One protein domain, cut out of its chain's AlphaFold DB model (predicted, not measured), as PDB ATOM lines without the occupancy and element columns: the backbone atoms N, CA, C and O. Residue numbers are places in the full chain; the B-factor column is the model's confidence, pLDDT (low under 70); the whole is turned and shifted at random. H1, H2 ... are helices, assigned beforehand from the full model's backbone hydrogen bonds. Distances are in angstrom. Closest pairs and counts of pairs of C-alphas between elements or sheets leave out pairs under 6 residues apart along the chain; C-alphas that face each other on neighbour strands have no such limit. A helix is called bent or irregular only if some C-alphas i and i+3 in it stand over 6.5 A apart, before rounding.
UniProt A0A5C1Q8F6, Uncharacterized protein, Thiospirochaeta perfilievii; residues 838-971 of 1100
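Overview. This is residues 838 to 971 of the 1100 residues of an uncharacterized protein of Thiospirochaeta perfilievii (UniProt A0A5C1Q8F6). Three long helices, H1, H4 and H5, lie side by side in an up-and-down bundle, each running against the one before it in the chain. H2 packs steeply on H1 and H5, and little H3 lies beyond H2, touching no helix; residues 910 to 915, of which 914 and 915 belong to H4, stick out. The printed part has 134 residues with five named helices, H1 to H5 in that order, and no named strand: the class is all helix. It is compact, with a radius of gyration of the C-alphas of 16.4 A, and spans 56 by 40 by 26 A.

Along the chain. Find C-alpha 838 at (278.043, 138.340, 213.626); from there H1, residues 838 to 860, runs 34.2 A. Next look for H2 at residues 870 to 884, 21.7 A long, and H3 at residues 893 to 900, 10.3 A. Find C-alpha 914 at (234.517, 168.086, 210.047), where H4, residues 914 to 942, begins its 41.3 A. H5, residues 947 to 964, runs 26.1 A to C-alpha 964 at (253.538, 160.307, 222.756); it is only just irregular, with C-alphas 948 and 951 6.7 A apart.

Arrangement. Start with the bundle. H1 and H4 touch at a shallow tilt of 27 degrees, opposite ways; their closest C-alphas, Tyr 851 and Ser 934, are 5.0 A apart. H4 and H5 form a helical hairpin at a shallow tilt of 22 degrees, with closest C-alphas Leu 942 and Lys 950 at 5.8 A. H1 and H5 touch at a shallow tilt of 29 degrees, the same way, with closest C-alphas Arg 852 and Ile 956 at 7.1 A. Outward from these, H2 touches H1 with residues 870 to 874 alone, at a steep tilt of 61 degrees; the closest C-alphas, Leu 856 and Glu 870, are 7.1 A apart. With residues 874 to 878 alone it touches H5 at a steep tilt of 64 degrees, the closest C-alphas being Glu 878 and Leu 959 at 7.3 A. H3 is close to H2 but not clearly touching: the closest C-alphas, Ile 880 and Arg 896, are 7.7 A apart. H3 and H4 are apart. In H2, H3 and H4 every O i to N i+4 pair is within hydrogen-bond range; in H1 18 of 19 are, in H5 11 of 14.

Size, cuts and confidence. The two C-alphas farthest apart, Glu 838 and Gly 911, are 56.5 A apart. The printed part has no cut. The link from H3 to H4, residues 901 to 913, is long; that from H4 to H5 is tight. The mean pLDDT of the printed part is 70.6; look for values under 70 at residues 880 to 925 and 965 to 971.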
ATOM      1  N   GLU A 838     277.744 137.436 214.748       87.75
ATOM      2  CA  GLU A 838     278.043 138.340 213.626       87.75
ATOM      3  C   GLU A 838     276.766 138.728 212.881       87.75
ATOM      4  O   GLU A 838     276.544 139.909 212.591       87.75
ATOM      5  N   SER A 839     275.866 137.763 212.677       85.25
ATOM      6  CA  SER A 839     274.528 138.035 212.145       85.25
ATOM      7  C   SER A 839     273.734 138.980 213.055       85.25
ATOM      8  O   SER A 839     273.060 139.891 212.565       85.25
ATOM      9  N   PHE A 840     273.864 138.837 214.379       89.94
ATOM     10  CA  PHE A 840     273.229 139.733 215.351       89.94
ATOM     11  C   PHE A 840     273.643 141.209 215.169       89.94
ATOM     12  O   PHE A 840     272.771 142.080 215.091       89.94
ATOM     13  N   LYS A 841     274.947 141.506 215.032       85.25
ATOM     14  CA  LYS A 841     275.460 142.889 214.892       85.25
ATOM     15  C   LYS A 841     274.889 143.620 213.674       85.25
ATOM     16  O   LYS A 841     274.586 144.813 213.745       85.25
ATOM     17  N   VAL A 842     274.747 142.915 212.552       87.25
ATOM     18  CA  VAL A 842     274.194 143.479 211.309       87.25
ATOM     19  C   VAL A 842     272.706 143.790 211.469       87.25
ATOM     20  O   VAL A 842     272.262 144.883 211.109       87.25
ATOM     21  N   ILE A 843     271.945 142.854 212.042       83.25
ATOM     22  CA  ILE A 843     270.498 142.998 212.247       83.25
ATOM     23  C   ILE A 843     270.196 144.160 213.200       83.25
ATOM     24  O   ILE A 843     269.355 145.002 212.885       83.25
ATOM     25  N   PHE A 844     270.935 144.267 214.308       87.88
ATOM     26  CA  PHE A 844     270.773 145.345 215.286       87.88
ATOM     27  C   PHE A 844     270.922 146.738 214.653       87.88
ATOM     28  O   PHE A 844     270.051 147.598 214.805       87.88
ATOM     29  N   ARG A 845     272.008 146.959 213.897       85.56
ATOM     30  CA  ARG A 845     272.311 148.262 213.277       85.56
ATOM     31  C   ARG A 845     271.238 148.690 212.277       85.56
ATOM     32  O   ARG A 845     270.853 149.859 212.240       85.56
ATOM     33  N   ASN A 846     270.775 147.751 211.456       85.88
ATOM     34  CA  ASN A 846     269.762 148.024 210.442       85.88
ATOM     35  C   ASN A 846     268.414 148.379 211.074       85.88
ATOM     36  O   ASN A 846     267.761 149.324 210.627       85.88
ATOM     37  N   ASP A 847     268.026 147.663 212.130       82.50
ATOM     38  CA  ASP A 847     266.804 147.965 212.868       82.50
ATOM     39  C   ASP A 847     266.874 149.351 213.512       82.50
ATOM     40  O   ASP A 847     265.977 150.164 213.286       82.50
ATOM     41  N   PHE A 848     267.954 149.665 214.233       87.06
ATOM     42  CA  PHE A 848     268.122 150.964 214.887       87.06
ATOM     43  C   PHE A 848     267.946 152.142 213.913       87.06
ATOM     44  O   PHE A 848     267.121 153.030 214.144       87.06
ATOM     45  N   ASN A 849     268.658 152.118 212.782       85.75
ATOM     46  CA  ASN A 849     268.600 153.195 211.792       85.75
ATOM     47  C   ASN A 849     267.207 153.337 211.164       85.75
ATOM     48  O   ASN A 849     266.727 154.454 210.961       85.75
ATOM     49  N   ARG A 850     266.533 152.214 210.883       86.12
ATOM     50  CA  ARG A 850     265.189 152.212 210.291       86.12
ATOM     51  C   ARG A 850     264.180 152.915 211.197       86.12
ATOM     52  O   ARG A 850     263.489 153.829 210.749       86.12
ATOM     53  N   TYR A 851     264.100 152.504 212.461       88.00
ATOM     54  CA  TYR A 851     263.123 153.066 213.395       88.00
ATOM     55  C   TYR A 851     263.450 154.511 213.779       88.00
ATOM     56  O   TYR A 851     262.539 155.299 214.024       88.00
ATOM     57  N   ARG A 852     264.730 154.907 213.739       88.00
ATOM     58  CA  ARG A 852     265.142 156.289 214.035       88.00
ATOM     59  C   ARG A 852     264.623 157.245 212.975       88.00
ATOM     60  O   ARG A 852     263.986 158.243 213.304       88.00
ATOM     61  N   SER A 853     264.818 156.878 211.710       84.94
ATOM     62  CA  SER A 853     264.248 157.585 210.561       84.94
ATOM     63  C   SER A 853     262.727 157.735 210.701       84.94
ATOM     64  O   SER A 853     262.186 158.806 210.434       84.94
ATOM     65  N   ASN A 854     262.026 156.683 211.139       85.44
ATOM     66  CA  ASN A 854     260.566 156.700 211.268       85.44
ATOM     67  C   ASN A 854     260.073 157.704 212.321       85.44
ATOM     68  O   ASN A 854     259.162 158.478 212.029       85.44
ATOM     69  N   VAL A 855     260.692 157.736 213.508       83.56
ATOM     70  CA  VAL A 855     260.338 158.697 214.572       83.56
ATOM     71  C   VAL A 855     260.564 160.132 214.110       83.56
ATOM     72  O   VAL A 855     259.669 160.967 214.230       83.56
ATOM     73  N   LEU A 856     261.732 160.421 213.532       85.12
ATOM     74  CA  LEU A 856     262.072 161.776 213.096       85.12
ATOM     75  C   LEU A 856     261.143 162.268 211.979       85.12
ATOM     76  O   LEU A 856     260.674 163.402 212.034       85.12
ATOM     77  N   LYS A 857     260.811 161.409 211.006       83.06
ATOM     78  CA  LYS A 857     259.848 161.720 209.934       83.06
ATOM     79  C   LYS A 857     258.451 162.021 210.474       83.06
ATOM     80  O   LYS A 857     257.809 162.961 210.008       83.06
ATOM     81  N   ALA A 858     258.001 161.252 211.466       81.94
ATOM     82  CA  ALA A 858     256.694 161.443 212.085       81.94
ATOM     83  C   ALA A 858     256.613 162.757 212.886       81.94
ATOM     84  O   ALA A 858     255.610 163.462 212.775       81.94
ATOM     85  N   ILE A 859     257.670 163.119 213.626       77.25
ATOM     86  CA  ILE A 859     257.751 164.375 214.399       77.25
ATOM     87  C   ILE A 859     257.874 165.597 213.477       77.25
ATOM     88  O   ILE A 859     257.167 166.587 213.659       77.25
ATOM     89  N   GLU A 860     258.747 165.539 212.466       78.19
ATOM     90  CA  GLU A 860     258.942 166.642 211.512       78.19
ATOM     91  C   GLU A 860     257.803 166.781 210.498       78.19
ATOM     92  O   GLU A 860     257.730 167.782 209.787       78.19
ATOM     93  N   ASN A 861     256.901 165.798 210.442       74.06
ATOM     94  CA  ASN A 861     255.824 165.730 209.463       74.06
ATOM     95  C   ASN A 861     256.352 165.775 208.012       74.06
ATOM     96  O   ASN A 861     255.874 166.546 207.175       74.06
ATOM     97  N   VAL A 862     257.372 164.960 207.718       76.88
ATOM     98  CA  VAL A 862     258.017 164.863 206.397       76.88
ATOM     99  C   VAL A 862     258.185 163.411 205.962       76.88
ATOM    100  O   VAL A 862     258.437 162.523 206.769       76.88
ATOM    101  N   ASN A 863     258.127 163.162 204.653       73.44
ATOM    102  CA  ASN A 863     258.299 161.811 204.101       73.44
ATOM    103  C   ASN A 863     259.775 161.404 203.943       73.44
ATOM    104  O   ASN A 863     260.097 160.221 203.830       73.44
ATOM    105  N   PHE A 864     260.688 162.378 203.924       76.06
ATOM    106  CA  PHE A 864     262.111 162.156 203.702       76.06
ATOM    107  C   PHE A 864     262.950 163.125 204.533       76.06
ATOM    108  O   PHE A 864     262.667 164.320 204.577       76.06
ATOM    109  N   ILE A 865     263.994 162.586 205.158       78.19
ATOM    110  CA  ILE A 865     265.057 163.325 205.835       78.19
ATOM    111  C   ILE A 865     266.356 162.763 205.264       78.19
ATOM    112  O   ILE A 865     266.513 161.545 205.173       78.19
ATOM    113  N   GLU A 866     267.266 163.630 204.827       76.88
ATOM    114  CA  GLU A 866     268.588 163.179 204.389       76.88
ATOM    115  C   GLU A 866     269.337 162.548 205.577       76.88
ATOM    116  O   GLU A 866     269.347 163.151 206.652       76.88
ATOM    117  N   PRO A 867     270.017 161.395 205.408       72.31
ATOM    118  CA  PRO A 867     270.674 160.691 206.517       72.31
ATOM    119  C   PRO A 867     271.639 161.558 207.340       72.31
ATOM    120  O   PRO A 867     271.745 161.387 208.549       72.31
ATOM    121  N   ASN A 868     272.298 162.527 206.698       74.94
ATOM    122  CA  ASN A 868     273.249 163.436 207.346       74.94
ATOM    123  C   ASN A 868     272.570 164.514 208.216       74.94
ATOM    124  O   ASN A 868     273.235 165.138 209.038       74.94
ATOM    125  N   ASN A 869     271.263 164.738 208.043       77.50
ATOM    126  CA  ASN A 869     270.493 165.755 208.762       77.50
ATOM    127  C   ASN A 869     269.706 165.175 209.951       77.50
ATOM    128  O   ASN A 869     269.287 165.935 210.821       77.50
ATOM    129  N   GLU A 870     269.522 163.849 210.022       79.12
ATOM    130  CA  GLU A 870     268.796 163.186 211.119       79.12
ATOM    131  C   GLU A 870     269.405 163.491 212.495       79.12
ATOM    132  O   GLU A 870     268.687 163.773 213.453       79.12
ATOM    133  N   GLU A 871     270.735 163.485 212.587       78.19
ATOM    134  CA  GLU A 871     271.458 163.700 213.844       78.19
ATOM    135  C   GLU A 871     271.374 165.159 214.320       78.19
ATOM    136  O   GLU A 871     271.194 165.423 215.508       78.19
ATOM    137  N   ALA A 872     271.397 166.118 213.390       77.31
ATOM    138  CA  ALA A 872     271.214 167.534 213.705       77.31
ATOM    139  C   ALA A 872     269.799 167.836 214.231       77.31
ATOM    140  O   ALA A 872     269.637 168.635 215.155       77.31
ATOM    141  N   ILE A 873     268.778 167.183 213.662       77.25
ATOM    142  CA  ILE A 873     267.380 167.320 214.097       77.25
ATOM    143  C   ILE A 873     267.202 166.747 215.508       77.25
ATOM    144  O   ILE A 873     266.613 167.404 216.366       77.25
ATOM    145  N   LEU A 874     267.754 165.559 215.771       75.62
ATOM    146  CA  LEU A 874     267.696 164.921 217.088       75.62
ATOM    147  C   LEU A 874     268.294 165.812 218.190       75.62
ATOM    148  O   LEU A 874     267.640 166.071 219.202       75.62
ATOM    149  N   LEU A 875     269.496 166.348 217.959       75.44
ATOM    150  CA  LEU A 875     270.182 167.232 218.909       75.44
ATOM    151  C   LEU A 875     269.381 168.508 219.214       75.44
ATOM    152  O   LEU A 875     269.339 168.953 220.363       75.44
ATOM    153  N   ALA A 876     268.712 169.082 218.208       71.81
ATOM    154  CA  ALA A 876     267.890 170.278 218.387       71.81
ATOM    155  C   ALA A 876     266.685 170.024 219.310       71.81
ATOM    156  O   ALA A 876     266.379 170.854 220.172       71.81
ATOM    157  N   TYR A 877     266.017 168.876 219.176       71.81
ATOM    158  CA  TYR A 877     264.902 168.516 220.057       71.81
ATOM    159  C   TYR A 877     265.355 168.218 221.488       71.81
ATOM    160  O   TYR A 877     264.698 168.653 222.437       71.81
ATOM    161  N   GLU A 878     266.494 167.550 221.668       70.00
ATOM    162  CA  GLU A 878     267.063 167.301 222.997       70.00
ATOM    163  C   GLU A 878     267.383 168.595 223.753       70.00
ATOM    164  O   GLU A 878     267.112 168.700 224.954       70.00
ATOM    165  N   GLU A 879     267.932 169.599 223.064       70.06
ATOM    166  CA  GLU A 879     268.252 170.891 223.670       70.06
ATOM    167  C   GLU A 879     266.992 171.612 224.175       70.06
ATOM    168  O   GLU A 879     266.998 172.187 225.266       70.06
ATOM    169  N   ILE A 880     265.887 171.523 223.431       64.50
ATOM    170  CA  ILE A 880     264.599 172.135 223.788       64.50
ATOM    171  C   ILE A 880     263.952 171.415 224.967       64.50
ATOM    172  O   ILE A 880     263.483 172.074 225.899       64.50
ATOM    173  N   VAL A 881     263.950 170.080 224.957       62.31
ATOM    174  CA  VAL A 881     263.457 169.283 226.087       62.31
ATOM    175  C   VAL A 881     264.251 169.639 227.342       62.31
ATOM    176  O   VAL A 881     263.646 169.897 228.376       62.31
ATOM    177  N   ARG A 882     265.584 169.769 227.260       64.75
ATOM    178  CA  ARG A 882     266.425 170.205 228.391       64.75
ATOM    179  C   ARG A 882     266.157 171.646 228.831       64.75
ATOM    180  O   ARG A 882     266.133 171.907 230.032       64.75
ATOM    181  N   ASP A 883     265.964 172.587 227.903       61.00
ATOM    182  CA  ASP A 883     265.628 173.978 228.244       61.00
ATOM    183  C   ASP A 883     264.269 174.076 228.942       61.00
ATOM    184  O   ASP A 883     264.075 174.932 229.806       61.00
ATOM    185  N   ALA A 884     263.345 173.165 228.624       54.97
ATOM    186  CA  ALA A 884     262.002 173.209 229.162       54.97
ATOM    187  C   ALA A 884     261.907 172.949 230.679       54.97
ATOM    188  O   ALA A 884     260.935 173.383 231.297       54.97
ATOM    189  N   TYR A 885     262.924 172.318 231.267       51.28
ATOM    190  CA  TYR A 885     263.039 172.050 232.706       51.28
ATOM    191  C   TYR A 885     263.904 173.077 233.457       51.28
ATOM    192  O   TYR A 885     264.182 172.904 234.642       51.28
ATOM    193  N   ARG A 886     264.359 174.153 232.802       52.81
ATOM    194  CA  ARG A 886     265.114 175.215 233.480       52.81
ATOM    195  C   ARG A 886     264.177 176.162 234.228       52.81
ATOM    196  O   ARG A 886     263.196 176.635 233.665       52.81
ATOM    197  N   LEU A 887     264.571 176.536 235.451       42.81
ATOM    198  CA  LEU A 887     263.939 177.608 236.239       42.81
ATOM    199  C   LEU A 887     263.894 178.950 235.481       42.81
ATOM    200  O   LEU A 887     262.945 179.706 235.636       42.81
ATOM    201  N   ASN A 888     264.897 179.218 234.631       50.41
ATOM    202  CA  ASN A 888     264.942 180.347 233.696       50.41
ATOM    203  C   ASN A 888     265.215 179.833 232.265       50.41
ATOM    204  O   ASN A 888     266.371 179.545 231.932       50.41
ATOM    205  N   PRO A 889     264.178 179.682 231.425       55.50
ATOM    206  CA  PRO A 889     264.299 179.185 230.051       55.50
ATOM    207  C   PRO A 889     265.117 180.129 229.156       55.50
ATOM    208  O   PRO A 889     264.970 181.350 229.244       55.50
ATOM    209  N   ARG A 890     265.954 179.584 228.264       55.16
ATOM    210  CA  ARG A 890     266.755 180.377 227.308       55.16
ATOM    211  C   ARG A 890     265.967 180.790 226.064       55.16
ATOM    212  O   ARG A 890     266.316 181.792 225.441       55.16
ATOM    213  N   TYR A 891     264.926 180.047 225.682       54.31
ATOM    214  CA  TYR A 891     264.115 180.364 224.501       54.31
ATOM    215  C   TYR A 891     262.910 181.255 224.842       54.31
ATOM    216  O   TYR A 891     262.156 180.986 225.777       54.31
ATOM    217  N   SER A 892     262.693 182.305 224.042       54.41
ATOM    218  CA  SER A 892     261.543 183.207 224.183       54.41
ATOM    219  C   SER A 892     260.207 182.493 223.926       54.41
ATOM    220  O   SER A 892     260.123 181.548 223.133       54.41
ATOM    221  N   GLY A 893     259.145 182.969 224.591       53.41
ATOM    222  CA  GLY A 893     257.838 182.304 224.672       53.41
ATOM    223  C   GLY A 893     257.193 181.930 223.334       53.41
ATOM    224  O   GLY A 893     256.516 180.914 223.263       53.41
ATOM    225  N   SER A 894     257.442 182.667 222.249       52.28
ATOM    226  CA  SER A 894     256.897 182.354 220.920       52.28
ATOM    227  C   SER A 894     257.663 181.245 220.190       52.28
ATOM    228  O   SER A 894     257.037 180.368 219.601       52.28
ATOM    229  N   ARG A 895     259.003 181.214 220.260       54.59
ATOM    230  CA  ARG A 895     259.811 180.157 219.617       54.59
ATOM    231  C   ARG A 895     259.700 178.831 220.364       54.59
ATOM    232  O   ARG A 895     259.592 177.784 219.732       54.59
ATOM    233  N   ARG A 896     259.659 178.893 221.700       56.56
ATOM    234  CA  ARG A 896     259.397 177.736 222.566       56.56
ATOM    235  C   ARG A 896     258.002 177.169 222.306       56.56
ATOM    236  O   ARG A 896     257.874 175.972 222.107       56.56
ATOM    237  N   ARG A 897     256.980 178.025 222.202       54.91
ATOM    238  CA  ARG A 897     255.609 177.616 221.873       54.91
ATOM    239  C   ARG A 897     255.499 176.927 220.511       54.91
ATOM    240  O   ARG A 897     254.979 175.828 220.474       54.91
ATOM    241  N   VAL A 898     256.052 177.490 219.430       58.00
ATOM    242  CA  VAL A 898     255.963 176.897 218.073       58.00
ATOM    243  C   VAL A 898     256.616 175.512 217.983       58.00
ATOM    244  O   VAL A 898     256.123 174.643 217.273       58.00
ATOM    245  N   LEU A 899     257.729 175.296 218.687       55.66
ATOM    246  CA  LEU A 899     258.433 174.010 218.684       55.66
ATOM    247  C   LEU A 899     257.798 172.998 219.654       55.66
ATOM    248  O   LEU A 899     257.790 171.810 219.356       55.66
ATOM    249  N   LEU A 900     257.200 173.452 220.763       57.28
ATOM    250  CA  LEU A 900     256.403 172.604 221.662       57.28
ATOM    251  C   LEU A 900     255.037 172.224 221.069       57.28
ATOM    252  O   LEU A 900     254.579 171.101 221.257       57.28
ATOM    253  N   GLU A 901     254.422 173.111 220.285       57.03
ATOM    254  CA  GLU A 901     253.193 172.851 219.519       57.03
ATOM    255  C   GLU A 901     253.398 171.777 218.431       57.03
ATOM    256  O   GLU A 901     252.421 171.210 217.956       57.03
ATOM    257  N   ARG A 902     254.645 171.433 218.067       60.19
ATOM    258  CA  ARG A 902     254.937 170.279 217.191       60.19
ATOM    259  C   ARG A 902     254.822 168.928 217.907       60.19
ATOM    260  O   ARG A 902     254.504 167.942 217.257       60.19
ATOM    261  N   PHE A 903     255.031 168.885 219.227       54.94
ATOM    262  CA  PHE A 903     254.772 167.694 220.054       54.94
ATOM    263  C   PHE A 903     253.285 167.548 220.397       54.94
ATOM    264  O   PHE A 903     252.765 166.442 220.524       54.94
ATOM    265  N   TYR A 904     252.596 168.683 220.521       53.94
ATOM    266  CA  TYR A 904     251.186 168.762 220.861       53.94
ATOM    267  C   TYR A 904     250.496 169.671 219.852       53.94
ATOM    268  O   TYR A 904     250.342 170.857 220.116       53.94
ATOM    269  N   THR A 905     250.078 169.159 218.696       47.56
ATOM    270  CA  THR A 905     249.094 169.871 217.870       47.56
ATOM    271  C   THR A 905     247.706 169.548 218.421       47.56
ATOM    272  O   THR A 905     247.211 168.447 218.156       47.56
ATOM    273  N   PRO A 906     247.020 170.439 219.169       46.66
ATOM    274  CA  PRO A 906     245.590 170.269 219.353       46.66
ATOM    275  C   PRO A 906     244.958 170.439 217.974       46.66
ATOM    276  O   PRO A 906     245.304 171.361 217.229       46.66
ATOM    277  N   THR A 907     244.018 169.571 217.615       43.00
ATOM    278  CA  THR A 907     243.189 169.801 216.432       43.00
ATOM    279  C   THR A 907     242.370 171.070 216.674       43.00
ATOM    280  O   THR A 907     241.355 171.047 217.365       43.00
ATOM    281  N   SER A 908     242.828 172.211 216.153       45.16
ATOM    282  CA  SER A 908     242.040 173.445 216.175       45.16
ATOM    283  C   SER A 908     240.758 173.212 215.382       45.16
ATOM    284  O   SER A 908     240.792 173.080 214.159       45.16
ATOM    285  N   THR A 909     239.627 173.199 216.082       40.03
ATOM    286  CA  THR A 909     238.282 173.077 215.501       40.03
ATOM    287  C   THR A 909     237.795 174.382 214.868       40.03
ATOM    288  O   THR A 909     236.808 174.395 214.136       40.03
ATOM    289  N   VAL A 910     238.493 175.493 215.120       36.50
ATOM    290  CA  VAL A 910     238.098 176.824 214.659       36.50
ATOM    291  C   VAL A 910     238.393 176.972 213.163       36.50
ATOM    292  O   VAL A 910     239.546 176.935 212.741       36.50
ATOM    293  N   GLY A 911     237.337 177.144 212.362       43.28
ATOM    294  CA  GLY A 911     237.417 177.445 210.926       43.28
ATOM    295  C   GLY A 911     237.658 176.251 209.992       43.28
ATOM    296  O   GLY A 911     237.809 176.464 208.790       43.28
ATOM    297  N   LYS A 912     237.682 175.012 210.505       52.09
ATOM    298  CA  LYS A 912     237.932 173.791 209.717       52.09
ATOM    299  C   LYS A 912     236.665 172.949 209.556       52.09
ATOM    300  O   LYS A 912     235.833 172.885 210.458       52.09
ATOM    301  N   SER A 913     236.509 172.286 208.410       60.56
ATOM    302  CA  SER A 913     235.394 171.354 208.194       60.56
ATOM    303  C   SER A 913     235.570 170.077 209.024       60.56
ATOM    304  O   SER A 913     236.692 169.681 209.335       60.56
ATOM    305  N   LYS A 914     234.470 169.382 209.345       62.59
ATOM    306  CA  LYS A 914     234.517 168.086 210.047       62.59
ATOM    307  C   LYS A 914     235.436 167.084 209.336       62.59
ATOM    308  O   LYS A 914     236.264 166.457 209.973       62.59
ATOM    309  N   THR A 915     235.398 167.053 208.006       65.31
ATOM    310  CA  THR A 915     236.289 166.223 207.183       65.31
ATOM    311  C   THR A 915     237.765 166.626 207.292       65.31
ATOM    312  O   THR A 915     238.630 165.762 207.216       65.31
ATOM    313  N   GLN A 916     238.081 167.916 207.457       61.94
ATOM    314  CA  GLN A 916     239.456 168.365 207.724       61.94
ATOM    315  C   GLN A 916     239.915 167.957 209.126       61.94
ATOM    316  O   GLN A 916     241.042 167.503 209.273       61.94
ATOM    317  N   ILE A 917     239.039 168.064 210.127       55.19
ATOM    318  CA  ILE A 917     239.327 167.641 211.502       55.19
ATOM    319  C   ILE A 917     239.538 166.122 211.562       55.19
ATOM    320  O   ILE A 917     240.500 165.676 212.174       55.19
ATOM    321  N   ASP A 918     238.693 165.332 210.901       64.31
ATOM    322  CA  ASP A 918     238.795 163.867 210.884       64.31
ATOM    323  C   ASP A 918     240.051 163.394 210.130       64.31
ATOM    324  O   ASP A 918     240.724 162.469 210.576       64.31
ATOM    325  N   ARG A 919     240.436 164.074 209.037       67.06
ATOM    326  CA  ARG A 919     241.711 163.816 208.343       67.06
ATOM    327  C   ARG A 919     242.923 164.173 209.197       67.06
ATOM    328  O   ARG A 919     243.869 163.402 209.225       67.06
ATOM    329  N   GLU A 920     242.900 165.312 209.891       62.81
ATOM    330  CA  GLU A 920     243.984 165.699 210.805       62.81
ATOM    331  C   GLU A 920     244.085 164.743 211.997       62.81
ATOM    332  O   GLU A 920     245.189 164.405 212.410       62.81
ATOM    333  N   LYS A 921     242.956 164.252 212.522       61.09
ATOM    334  CA  LYS A 921     242.941 163.212 213.559       61.09
ATOM    335  C   LYS A 921     243.528 161.896 213.058       61.09
ATOM    336  O   LYS A 921     244.394 161.358 213.733       61.09
ATOM    337  N   SER A 922     243.115 161.433 211.876       66.06
ATOM    338  CA  SER A 922     243.648 160.215 211.248       66.06
ATOM    339  C   SER A 922     245.154 160.317 210.991       66.06
ATOM    340  O   SER A 922     245.891 159.392 211.296       66.06
ATOM    341  N   ASP A 923     245.630 161.459 210.491       67.75
ATOM    342  CA  ASP A 923     247.056 161.703 210.235       67.75
ATOM    343  C   ASP A 923     247.878 161.763 211.541       67.75
ATOM    344  O   ASP A 923     248.987 161.237 211.616       67.75
ATOM    345  N   ILE A 924     247.324 162.348 212.612       66.62
ATOM    346  CA  ILE A 924     247.930 162.321 213.955       66.62
ATOM    347  C   ILE A 924     247.969 160.893 214.517       66.62
ATOM    348  O   ILE A 924     248.955 160.512 215.149       66.62
ATOM    349  N   GLU A 925     246.920 160.106 214.301       65.50
ATOM    350  CA  GLU A 925     246.818 158.719 214.755       65.50
ATOM    351  C   GLU A 925     247.817 157.808 214.028       65.50
ATOM    352  O   GLU A 925     248.564 157.079 214.683       65.50
ATOM    353  N   ASP A 926     247.946 157.946 212.705       71.44
ATOM    354  CA  ASP A 926     248.943 157.236 211.895       71.44
ATOM    355  C   ASP A 926     250.378 157.576 212.334       71.44
ATOM    356  O   ASP A 926     251.226 156.692 212.491       71.44
ATOM    357  N   LYS A 927     250.660 158.852 212.621       74.06
ATOM    358  CA  LYS A 927     251.969 159.289 213.140       74.06
ATOM    359  C   LYS A 927     252.251 158.743 214.529       74.06
ATOM    360  O   LYS A 927     253.350 158.249 214.779       74.06
ATOM    361  N   ARG A 928     251.270 158.800 215.433       73.62
ATOM    362  CA  ARG A 928     251.383 158.226 216.780       73.62
ATOM    363  C   ARG A 928     251.625 156.725 216.719       73.62
ATOM    364  O   ARG A 928     252.457 156.234 217.473       73.62
ATOM    365  N   LYS A 929     250.983 156.017 215.789       75.25
ATOM    366  CA  LYS A 929     251.220 154.591 215.543       75.25
ATOM    367  C   LYS A 929     252.662 154.320 215.111       75.25
ATOM    368  O   LYS A 929     253.316 153.470 215.709       75.25
ATOM    369  N   ILE A 930     253.195 155.083 214.154       79.25
ATOM    370  CA  ILE A 930     254.592 154.955 213.698       79.25
ATOM    371  C   ILE A 930     255.583 155.221 214.841       79.25
ATOM    372  O   ILE A 930     256.553 154.474 215.012       79.25
ATOM    373  N   ILE A 931     255.350 156.276 215.629       80.75
ATOM    374  CA  ILE A 931     256.195 156.618 216.781       80.75
ATOM    375  C   ILE A 931     256.101 155.518 217.843       80.75
ATOM    376  O   ILE A 931     257.133 155.113 218.366       80.75
ATOM    377  N   ASN A 932     254.911 154.971 218.103       75.38
ATOM    378  CA  ASN A 932     254.705 153.887 219.063       75.38
ATOM    379  C   ASN A 932     255.404 152.576 218.651       75.38
ATOM    380  O   ASN A 932     256.118 151.965 219.450       75.38
ATOM    381  N   GLU A 933     255.257 152.152 217.393       75.94
ATOM    382  CA  GLU A 933     255.932 150.960 216.859       75.94
ATOM    383  C   GLU A 933     257.458 151.093 216.950       75.94
ATOM    384  O   GLU A 933     258.164 150.149 217.320       75.94
ATOM    385  N   SER A 934     257.967 152.290 216.653       83.44
ATOM    386  CA  SER A 934     259.393 152.597 216.718       83.44
ATOM    387  C   SER A 934     259.898 152.645 218.162       83.44
ATOM    388  O   SER A 934     260.893 151.995 218.479       83.44
ATOM    389  N   TYR A 935     259.178 153.331 219.052       83.38
ATOM    390  CA  TYR A 935     259.434 153.390 220.496       83.38
ATOM    391  C   TYR A 935     259.520 151.991 221.118       83.38
ATOM    392  O   TYR A 935     260.494 151.665 221.799       83.38
ATOM    393  N   THR A 936     258.559 151.127 220.789       79.06
ATOM    394  CA  THR A 936     258.517 149.720 221.208       79.06
ATOM    395  C   THR A 936     259.782 148.968 220.797       79.06
ATOM    396  O   THR A 936     260.374 148.269 221.621       79.06
ATOM    397  N   ARG A 937     260.245 149.140 219.550       81.50
ATOM    398  CA  ARG A 937     261.482 148.494 219.100       81.50
ATOM    399  C   ARG A 937     262.715 149.052 219.804       81.50
ATOM    400  O   ARG A 937     263.615 148.282 220.126       81.50
ATOM    401  N   PHE A 938     262.779 150.358 220.051       86.75
ATOM    402  CA  PHE A 938     263.916 150.940 220.762       86.75
ATOM    403  C   PHE A 938     264.055 150.400 222.180       86.75
ATOM    404  O   PHE A 938     265.179 150.120 222.591       86.75
ATOM    405  N   LYS A 939     262.945 150.160 222.891       82.44
ATOM    406  CA  LYS A 939     262.977 149.476 224.195       82.44
ATOM    407  C   LYS A 939     263.571 148.063 224.083       82.44
ATOM    408  O   LYS A 939     264.403 147.703 224.910       82.44
ATOM    409  N   ASP A 940     263.226 147.292 223.045       81.31
ATOM    410  CA  ASP A 940     263.805 145.953 222.814       81.31
ATOM    411  C   ASP A 940     265.317 146.025 222.524       81.31
ATOM    412  O   ASP A 940     266.104 145.248 223.068       81.31
ATOM    413  N   LEU A 941     265.731 146.974 221.673       85.44
ATOM    414  CA  LEU A 941     267.135 147.186 221.308       85.44
ATOM    415  C   LEU A 941     267.963 147.650 222.512       85.44
ATOM    416  O   LEU A 941     269.077 147.164 222.695       85.44
ATOM    417  N   LEU A 942     267.419 148.523 223.367       85.81
ATOM    418  CA  LEU A 942     268.103 149.025 224.561       85.81
ATOM    419  C   LEU A 942     268.534 147.888 225.500       85.81
ATOM    420  O   LEU A 942     269.638 147.935 226.041       85.81
ATOM    421  N   LYS A 943     267.705 146.844 225.652       84.19
ATOM    422  CA  LYS A 943     267.988 145.702 226.542       84.19
ATOM    423  C   LYS A 943     269.176 144.844 226.091       84.19
ATOM    424  O   LYS A 943     269.737 144.123 226.912       84.19
ATOM    425  N   ILE A 944     269.545 144.883 224.808       85.69
ATOM    426  CA  ILE A 944     270.631 144.059 224.248       85.69
ATOM    427  C   ILE A 944     271.803 144.875 223.675       85.69
ATOM    428  O   ILE A 944     272.807 144.290 223.259       85.69
ATOM    429  N   ALA A 945     271.678 146.205 223.675       84.38
ATOM    430  CA  ALA A 945     272.683 147.152 223.210       84.38
ATOM    431  C   ALA A 945     273.987 147.070 224.022       84.38
ATOM    432  O   ALA A 945     273.969 146.901 225.246       84.38
ATOM    433  N   GLU A 946     275.120 147.236 223.338       83.44
ATOM    434  CA  GLU A 946     276.424 147.462 223.975       83.44
ATOM    435  C   GLU A 946     276.495 148.886 224.572       83.44
ATOM    436  O   GLU A 946     275.671 149.750 224.258       83.44
ATOM    437  N   ASP A 947     277.434 149.139 225.489       76.25
ATOM    438  CA  ASP A 947     277.467 150.387 226.273       76.25
ATOM    439  C   ASP A 947     277.621 151.655 225.414       76.25
ATOM    440  O   ASP A 947     277.074 152.706 225.751       76.25
ATOM    441  N   ASP A 948     278.298 151.553 224.272       75.38
ATOM    442  CA  ASP A 948     278.445 152.622 223.281       75.38
ATOM    443  C   ASP A 948     277.133 152.933 222.531       75.38
ATOM    444  O   ASP A 948     276.902 154.073 222.122       75.38
ATOM    445  N   GLN A 949     276.239 151.950 222.400       82.00
ATOM    446  CA  GLN A 949     274.964 152.053 221.680       82.00
ATOM    447  C   GLN A 949     273.810 152.529 222.575       82.00
ATOM    448  O   GLN A 949     272.890 153.197 222.092       82.00
ATOM    449  N   LYS A 950     273.846 152.229 223.881       81.69
ATOM    450  CA  LYS A 950     272.763 152.544 224.837       81.69
ATOM    451  C   LYS A 950     272.373 154.022 224.851       81.69
ATOM    452  O   LYS A 950     271.186 154.336 224.854       81.69
ATOM    453  N   ASN A 951     273.354 154.925 224.804       78.31
ATOM    454  CA  ASN A 951     273.095 156.368 224.817       78.31
ATOM    455  C   ASN A 951     272.267 156.815 223.604       78.31
ATOM    456  O   ASN A 951     271.294 157.549 223.764       78.31
ATOM    457  N   GLN A 952     272.605 156.323 222.410       80.50
ATOM    458  CA  GLN A 952     271.913 156.680 221.166       80.50
ATOM    459  C   GLN A 952     270.478 156.138 221.128       80.50
ATOM    460  O   GLN A 952     269.566 156.800 220.633       80.50
ATOM    461  N   VAL A 953     270.261 154.941 221.681       83.44
ATOM    462  CA  VAL A 953     268.923 154.348 221.810       83.44
ATOM    463  C   VAL A 953     268.081 155.118 222.831       83.44
ATOM    464  O   VAL A 953     266.936 155.468 222.538       83.44
ATOM    465  N   GLN A 954     268.648 155.460 223.991       79.75
ATOM    466  CA  GLN A 954     267.942 156.180 225.054       79.75
ATOM    467  C   GLN A 954     267.503 157.588 224.631       79.75
ATOM    468  O   GLN A 954     266.424 158.050 225.004       79.75
ATOM    469  N   GLN A 955     268.319 158.273 223.834       79.44
ATOM    470  CA  GLN A 955     267.997 159.589 223.285       79.44
ATOM    471  C   GLN A 955     266.690 159.581 222.481       79.44
ATOM    472  O   GLN A 955     265.803 160.408 222.714       79.44
ATOM    473  N   ILE A 956     266.527 158.602 221.590       83.00
ATOM    474  CA  ILE A 956     265.318 158.473 220.771       83.00
ATOM    475  C   ILE A 956     264.117 157.979 221.588       83.00
ATOM    476  O   ILE A 956     262.990 158.402 221.318       83.00
ATOM    477  N   ILE A 957     264.335 157.148 222.610       79.56
ATOM    478  CA  ILE A 957     263.289 156.749 223.567       79.56
ATOM    479  C   ILE A 957     262.706 157.984 224.259       79.56
ATOM    480  O   ILE A 957     261.508 158.230 224.142       79.56
ATOM    481  N   ASN A 958     263.554 158.821 224.865       74.50
ATOM    482  CA  ASN A 958     263.122 160.031 225.571       74.50
ATOM    483  C   ASN A 958     262.345 160.990 224.653       74.50
ATOM    484  O   ASN A 958     261.354 161.598 225.060       74.50
ATOM    485  N   LEU A 959     262.795 161.141 223.403       79.75
ATOM    486  CA  LEU A 959     262.110 161.968 222.413       79.75
ATOM    487  C   LEU A 959     260.724 161.403 222.063       79.75
ATOM    488  O   LEU A 959     259.750 162.154 221.969       79.75
ATOM    489  N   SER A 960     260.636 160.084 221.901       81.44
ATOM    490  CA  SER A 960     259.382 159.386 221.608       81.44
ATOM    491  C   SER A 960     258.390 159.496 222.772       81.44
ATOM    492  O   SER A 960     257.211 159.729 222.533       81.44
ATOM    493  N   GLU A 961     258.852 159.421 224.024       74.19
ATOM    494  CA  GLU A 961     258.018 159.586 225.227       74.19
ATOM    495  C   GLU A 961     257.380 160.975 225.323       74.19
ATOM    496  O   GLU A 961     256.199 161.107 225.651       74.19
ATOM    497  N   VAL A 962     258.141 162.024 224.996       70.81
ATOM    498  CA  VAL A 962     257.614 163.396 224.946       70.81
ATOM    499  C   VAL A 962     256.582 163.532 223.822       70.81
ATOM    500  O   VAL A 962     255.509 164.092 224.049       70.81
ATOM    501  N   ALA A 963     256.857 162.976 222.636       72.75
ATOM    502  CA  ALA A 963     255.949 163.028 221.485       72.75
ATOM    503  C   ALA A 963     254.651 162.227 221.679       72.75
ATOM    504  O   ALA A 963     253.591 162.636 221.202       72.75
ATOM    505  N   LEU A 964     254.711 161.111 222.404       72.31
ATOM    506  CA  LEU A 964     253.538 160.307 222.756       72.31
ATOM    507  C   LEU A 964     252.754 160.900 223.941       72.31
ATOM    508  O   LEU A 964     251.576 160.589 224.110       72.31
ATOM    509  N   GLY A 965     253.360 161.820 224.701       63.41
ATOM    510  CA  GLY A 965     252.733 162.508 225.832       63.41
ATOM    511  C   GLY A 965     252.929 161.822 227.186       63.41
ATOM    512  O   GLY A 965     252.312 162.250 228.159       63.41
ATOM    513  N   PHE A 966     253.806 160.817 227.266       60.69
ATOM    514  CA  PHE A 966     254.173 160.095 228.493       60.69
ATOM    515  C   PHE A 966     254.949 160.954 229.494       60.69
ATOM    516  O   PHE A 966     254.947 160.684 230.690       60.69
ATOM    517  N   LYS A 967     255.591 162.019 229.007       59.91
ATOM    518  CA  LYS A 967     256.362 162.967 229.811       59.91
ATOM    519  C   LYS A 967     255.887 164.394 229.532       59.91
ATOM    520  O   LYS A 967     256.146 164.925 228.451       59.91
ATOM    521  N   ARG A 968     255.173 165.018 230.483       55.44
ATOM    522  CA  ARG A 968     254.674 166.407 230.361       55.44
ATOM    523  C   ARG A 968     255.686 167.435 230.871       55.44
ATOM    524  O   ARG A 968     256.368 167.218 231.866       55.44
ATOM    525  N   LEU A 969     255.750 168.578 230.192       55.62
ATOM    526  CA  LEU A 969     256.581 169.726 230.579       55.62
ATOM    527  C   LEU A 969     255.894 170.565 231.693       55.62
ATOM    528  O   LEU A 969     254.664 170.566 231.744       55.62
ATOM    529  N   PRO A 970     256.636 171.286 232.569       51.31
ATOM    530  CA  PRO A 970     256.077 172.021 233.723       51.31
ATOM    531  C   PRO A 970     254.984 173.067 233.383       51.31
ATOM    532  O   PRO A 970     255.090 173.754 232.366       51.31
ATOM    533  N   VAL A 971     253.962 173.187 234.256       54.44
ATOM    534  CA  VAL A 971     252.701 173.964 234.093       54.44
ATOM    535  C   VAL A 971     252.860 175.470 234.413       54.44
ATOM    536  O   VAL A 971     253.757 175.868 235.150       54.44
TER     537      VAL A 971